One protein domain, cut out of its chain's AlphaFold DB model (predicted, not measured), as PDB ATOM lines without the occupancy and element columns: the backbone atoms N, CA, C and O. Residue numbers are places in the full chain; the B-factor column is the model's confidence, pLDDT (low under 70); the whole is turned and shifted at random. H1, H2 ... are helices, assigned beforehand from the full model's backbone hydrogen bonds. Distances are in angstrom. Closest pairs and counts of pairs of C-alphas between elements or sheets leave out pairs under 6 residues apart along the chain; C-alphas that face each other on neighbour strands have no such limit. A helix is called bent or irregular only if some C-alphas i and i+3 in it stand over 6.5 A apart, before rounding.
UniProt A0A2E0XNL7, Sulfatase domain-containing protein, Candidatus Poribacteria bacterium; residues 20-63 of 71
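This is residues 20 to 63 of the 71 residues of the protein "Sulfatase domain-containing protein" of Candidatus Poribacteria bacterium (UniProt A0A2E0XNL7). Two short helices, H1 and H2, sit at opposite ends of an open, loose shape with no shared core, and the long link of residues 40 to 52 strings them together. At the H1 end, residues 20 to 30 make a loop that folds back before the helix begins. The printed part has 44 residues with two named helices, H1 then H2, and no named strand; the class is all helix, though under half of the residues, 18 of 44, are in named elements. The whole is loose, with a radius of gyration of the C-alphas of 13.3 A, and only just elongated, with spans of 32 by 21 by 17 A.

Start at C-alpha 20, at (27.738, -6.664, 36.599), and go through residues 20 to 30, where residues 21 to 23 are a helical run without a name. Find C-alpha 31 at (34.980, -4.281, 41.732); from there H1 runs through residues 31 to 39, 12.1 A from first to last C-alpha. Continue to C-alpha 53 at (20.336, 3.235, 21.016), where H2 begins; it holds residues 53 to 61, 11.9 A long, and ends at C-alpha 61 at (19.567, 13.227, 27.341).

Compare residues 31 to 39 with residues 53 to 61, and you will find H1 and H2 apart, with no C-alpha of the one within 8 A of the other. Look at the backbone O and N atoms in H1 and H2: every O i to N i+4 pair is within hydrogen-bond range. Neither helix is bent.

Look for the two C-alphas farthest apart at Asp 27 and Asp 63, 35.9 A from each other. The link from H1 to H2 is long, with 13 residues, and its C-alphas lie 7 to 16 A from the mean of the C-alphas. The printed part has no cut. In the B-factor column the mean pLDDT of the printed part is 90.5, that of H1 is 97 and that of H2 is 81; no printed residue is under 70 in this model.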
ATOM      1  N   MET A  20      27.354  -7.297  35.334       95.38
ATOM      2  CA  MET A  20      27.738  -6.664  36.599       95.38
ATOM      3  C   MET A  20      27.653  -7.648  37.770       95.38
ATOM      4  O   MET A  20      26.634  -8.320  37.962       95.38
ATOM      5  N   GLY A  21      28.706  -7.681  38.590       95.94
ATOM      6  CA  GLY A  21      28.762  -8.473  39.820       95.94
ATOM      7  C   GLY A  21      27.669  -8.066  40.812       95.94
ATOM      8  O   GLY A  21      26.930  -8.915  41.311       95.94
ATOM      9  N   CYS A  22      27.464  -6.759  41.007       94.88
ATOM     10  CA  CYS A  22      26.441  -6.204  41.899       94.88
ATOM     11  C   CYS A  22      24.987  -6.541  41.520       94.88
ATOM     12  O   CYS A  22      24.094  -6.436  42.363       94.88
ATOM     13  N   MET A  23      24.741  -7.005  40.291       96.06
ATOM     14  CA  MET A  23      23.432  -7.507  39.847       96.06
ATOM     15  C   MET A  23      23.220  -9.000  40.152       96.06
ATOM     16  O   MET A  23      22.175  -9.550  39.819       96.06
ATOM     17  N   GLY A  24      24.173  -9.652  40.828       92.69
ATOM     18  CA  GLY A  24      24.077 -11.046  41.270       92.69
ATOM     19  C   GLY A  24      24.813 -12.052  40.383       92.69
ATOM     20  O   GLY A  24      24.658 -13.254  40.590       92.69
ATOM     21  N   THR A  25      25.619 -11.593  39.421       93.62
ATOM     22  CA  THR A  25      26.390 -12.480  38.536       93.62
ATOM     23  C   THR A  25      27.779 -12.731  39.121       93.62
ATOM     24  O   THR A  25      28.699 -11.949  38.898       93.62
ATOM     25  N   SER A  26      27.943 -13.824  39.872       90.69
ATOM     26  CA  SER A  26      29.175 -14.128  40.627       90.69
ATOM     27  C   SER A  26      30.430 -14.318  39.773       90.69
ATOM     28  O   SER A  26      31.535 -14.124  40.269       90.69
ATOM     29  N   ASP A  27      30.269 -14.695  38.504       95.69
ATOM     30  CA  ASP A  27      31.390 -14.952  37.592       95.69
ATOM     31  C   ASP A  27      31.978 -13.661  36.995       95.69
ATOM     32  O   ASP A  27      33.014 -13.693  36.327       95.69
ATOM     33  N   ILE A  28      31.328 -12.514  37.224       96.88
ATOM     34  CA  ILE A  28      31.720 -11.226  36.659       96.88
ATOM     35  C   ILE A  28      32.448 -10.381  37.697       96.88
ATOM     36  O   ILE A  28      31.918 -10.052  38.755       96.88
ATOM     37  N   TYR A  29      33.675  -9.988  37.353       96.50
ATOM     38  CA  TYR A  29      34.537  -9.190  38.216       96.50
ATOM     39  C   TYR A  29      34.466  -7.699  37.857       96.50
ATOM     40  O   TYR A  29      35.141  -7.237  36.934       96.50
ATOM     41  N   THR A  30      33.666  -6.932  38.605       97.19
ATOM     42  CA  THR A  30      33.449  -5.488  38.392       97.19
ATOM     43  C   THR A  30      33.651  -4.662  39.670       97.19
ATOM     44  O   THR A  30      32.803  -3.834  40.005       97.19
ATOM     45  N   PRO A  31      34.806  -4.770  40.357       96.94
ATOM     46  CA  PRO A  31      34.980  -4.281  41.732       96.94
ATOM     47  C   PRO A  31      34.712  -2.777  41.907       96.94
ATOM     48  O   PRO A  31      34.268  -2.339  42.963       96.94
ATOM     49  N   ASN A  32      34.959  -1.966  40.874       97.44
ATOM     50  CA  ASN A  32      34.683  -0.529  40.925       97.44
ATOM     51  C   ASN A  32      33.185  -0.210  40.833       97.44
ATOM     52  O   ASN A  32      32.729   0.706  41.512       97.44
ATOM     53  N   LEU A  33      32.435  -0.937  39.999       96.38
ATOM     54  CA  LEU A  33      30.982  -0.771  39.888       96.38
ATOM     55  C   LEU A  33      30.285  -1.348  41.116       96.38
ATOM     56  O   LEU A  33      29.350  -0.738  41.628       96.38
ATOM     57  N   ASP A  34      30.790  -2.473  41.621       96.81
ATOM     58  CA  ASP A  34      30.267  -3.123  42.818       96.81
ATOM     59  C   ASP A  34      30.411  -2.200  44.033       96.81
ATOM     60  O   ASP A  34      29.432  -1.935  44.727       96.81
ATOM     61  N   ARG A  35      31.582  -1.573  44.198       97.81
ATOM     62  CA  ARG A  35      31.811  -0.567  45.242       97.81
ATOM     63  C   ARG A  35      30.881   0.646  45.119       97.81
ATOM     64  O   ARG A  35      30.358   1.114  46.124       97.81
ATOM     65  N   ILE A  36      30.645   1.156  43.906       96.94
ATOM     66  CA  ILE A  36      29.704   2.275  43.688       96.94
ATOM     67  C   ILE A  36      28.276   1.871  44.083       96.94
ATOM     68  O   ILE A  36      27.548   2.678  44.660       96.94
ATOM     69  N   ALA A  37      27.870   0.635  43.783       96.38
ATOM     70  CA  ALA A  37      26.559   0.119  44.156       96.38
ATOM     71  C   ALA A  37      26.411  -0.059  45.679       96.38
ATOM     72  O   ALA A  37      25.345   0.241  46.212       96.38
ATOM     73  N   GLU A  38      27.465  -0.505  46.371       97.19
ATOM     74  CA  GLU A  38      27.505  -0.659  47.835       97.19
ATOM     75  C   GLU A  38      27.499   0.684  48.581       97.19
ATOM     76  O   GLU A  38      26.832   0.821  49.604       97.19
ATOM     77  N   GLU A  39      28.224   1.683  48.072       98.12
ATOM     78  CA  GLU A  39      28.297   3.031  48.658       98.12
ATOM     79  C   GLU A  39      27.066   3.898  48.324       98.12
ATOM     80  O   GLU A  39      26.892   4.981  48.889       98.12
ATOM     81  N   GLY A  40      26.222   3.444  47.392       96.12
ATOM     82  CA  GLY A  40      25.112   4.205  46.830       96.12
ATOM     83  C   GLY A  40      23.771   3.475  46.873       96.12
ATOM     84  O   GLY A  40      23.438   2.758  47.815       96.12
ATOM     85  N   ILE A  41      22.958   3.712  45.841       97.19
ATOM     86  CA  ILE A  41      21.655   3.066  45.656       97.19
ATOM     87  C   ILE A  41      21.678   2.305  44.333       97.19
ATOM     88  O   ILE A  41      21.865   2.900  43.271       97.19
ATOM     89  N   LEU A  42      21.437   0.993  44.398       96.00
ATOM     90  CA  LEU A  42      21.321   0.122  43.232       96.00
ATOM     91  C   LEU A  42      19.852  -0.099  42.848       96.00
ATOM     92  O   LEU A  42      19.088  -0.736  43.578       96.00
ATOM     93  N   PHE A  43      19.466   0.362  41.660       95.75
ATOM     94  CA  PHE A  43      18.147   0.092  41.088       95.75
ATOM     95  C   PHE A  43      18.149  -1.245  40.341       95.75
ATOM     96  O   PHE A  43      18.584  -1.325  39.198       95.75
ATOM     97  N   LYS A  44      17.617  -2.296  40.973       94.44
ATOM     98  CA  LYS A  44      17.574  -3.652  40.386       94.44
ATOM     99  C   LYS A  44      16.577  -3.812  39.234       94.44
ATOM    100  O   LYS A  44      16.681  -4.753  38.463       94.44
ATOM    101  N   ASN A  45      15.604  -2.909  39.127       94.31
ATOM    102  CA  ASN A  45      14.525  -2.965  38.140       94.31
ATOM    103  C   ASN A  45      14.503  -1.690  37.287       94.31
ATOM    104  O   ASN A  45      13.510  -0.966  37.257       94.31
ATOM    105  N   SER A  46      15.627  -1.398  36.632       92.06
ATOM    106  CA  SER A  46      15.764  -0.272  35.704       92.06
ATOM    107  C   SER A  46      15.640  -0.761  34.262       92.06
ATOM    108  O   SER A  46      16.420  -1.607  33.832       92.06
ATOM    109  N   TYR A  47      14.685  -0.217  33.508       90.12
ATOM    110  CA  TYR A  47      14.415  -0.615  32.126       90.12
ATOM    111  C   TYR A  47      14.649   0.540  31.156       90.12
ATOM    112  O   TYR A  47      14.272   1.682  31.422       90.12
ATOM    113  N   SER A  48      15.225   0.229  29.996       87.12
ATOM    114  CA  SER A  48      15.342   1.181  28.895       87.12
ATOM    115  C   SER A  48      13.975   1.478  28.285       87.12
ATOM    116  O   SER A  48      13.203   0.571  27.979       87.12
ATOM    117  N   ASN A  49      13.706   2.758  28.030       86.38
ATOM    118  CA  ASN A  49      12.452   3.218  27.420       86.38
ATOM    119  C   ASN A  49      12.289   2.760  25.955       86.38
ATOM    120  O   ASN A  49      11.191   2.800  25.402       86.38
ATOM    121  N   ALA A  50      13.390   2.368  25.312       86.25
ATOM    122  CA  ALA A  50      13.434   1.817  23.966       86.25
ATOM    123  C   ALA A  50      14.646   0.873  23.829       86.25
ATOM    124  O   ALA A  50      15.673   1.126  24.459       86.25
ATOM    125  N   PRO A  51      14.566  -0.177  22.991       81.62
ATOM    126  CA  PRO A  51      15.683  -1.097  22.756       81.62
ATOM    127  C   PRO A  51      16.732  -0.542  21.779       81.62
ATOM    128  O   PRO A  51      17.853  -1.037  21.731       81.62
ATOM    129  N   ALA A  52      16.379   0.472  20.982       85.25
ATOM    130  CA  ALA A  52      17.287   1.094  20.025       85.25
ATOM    131  C   ALA A  52      18.079   2.237  20.676       85.25
ATOM    132  O   ALA A  52      17.485   3.129  21.289       85.25
ATOM    133  N   TYR A  53      19.401   2.246  20.464       82.19
ATOM    134  CA  TYR A  53      20.336   3.235  21.016       82.19
ATOM    135  C   TYR A  53      19.863   4.682  20.810       82.19
ATOM    136  O   TYR A  53      19.716   5.428  21.776       82.19
ATOM    137  N   THR A  54      19.544   5.069  19.571       82.25
ATOM    138  CA  THR A  54      19.165   6.452  19.232       82.25
ATOM    139  C   THR A  54      17.904   6.906  19.963       82.25
ATOM    140  O   THR A  54      17.852   8.013  20.493       82.25
ATOM    141  N   SER A  55      16.885   6.046  20.027       74.44
ATOM    142  CA  SER A  55      15.628   6.352  20.716       74.44
ATOM    143  C   SER A  55      15.830   6.444  22.228       74.44
ATOM    144  O   SER A  55      15.300   7.350  22.871       74.44
ATOM    145  N   PHE A  56      16.633   5.544  22.801       82.00
ATOM    146  CA  PHE A  56      16.958   5.564  24.223       82.00
ATOM    147  C   PHE A  56      17.753   6.821  24.605       82.00
ATOM    148  O   PHE A  56      17.363   7.526  25.536       82.00
ATOM    149  N   GLN A  57      18.809   7.150  23.855       81.50
ATOM    150  CA  GLN A  57      19.654   8.311  24.131       81.50
ATOM    151  C   GLN A  57      18.869   9.625  24.015       81.50
ATOM    152  O   GLN A  57      19.030  10.508  24.857       81.50
ATOM    153  N   ALA A  58      17.974   9.739  23.026       80.44
ATOM    154  CA  ALA A  58      17.086  10.893  22.901       80.44
ATOM    155  C   ALA A  58      16.183  11.065  24.135       80.44
ATOM    156  O   ALA A  58      15.994  12.184  24.607       80.44
ATOM    157  N   THR A  59      15.686   9.963  24.702       80.81
ATOM    158  CA  THR A  59      14.854  10.009  25.916       80.81
ATOM    159  C   THR A  59      15.673  10.342  27.160       80.81
ATOM    160  O   THR A  59      15.216  11.090  28.015       80.81
ATOM    161  N   LEU A  60      16.896   9.815  27.259       84.50
ATOM    162  CA  LEU A  60      17.761   9.997  28.424       84.50
ATOM    163  C   LEU A  60      18.366  11.408  28.511       84.50
ATOM    164  O   LEU A  60      18.476  11.956  29.602       84.50
ATOM    165  N   VAL A  61      18.793  11.972  27.377       84.25
ATOM    166  CA  VAL A  61      19.567  13.227  27.341       84.25
ATOM    167  C   VAL A  61      18.716  14.424  26.933       84.25
ATOM    168  O   VAL A  61      18.913  15.518  27.452       84.25
ATOM    169  N   LEU A  62      17.797  14.238  25.983       74.94
ATOM    170  CA  LEU A  62      17.075  15.340  25.338       74.94
ATOM    171  C   LEU A  62      15.640  15.499  25.857       74.94
ATOM    172  O   LEU A  62      14.885  16.271  25.271       74.94
ATOM    173  N   ASP A  63      15.253  14.752  26.902       71.12
ATOM    174  CA  ASP A  63      13.868  14.659  27.406       71.12
ATOM    175  C   ASP A  63      12.845  14.339  26.286       71.12
ATOM    176  O   ASP A  63      11.662  14.677  26.328       71.12
TER     177      ASP A  63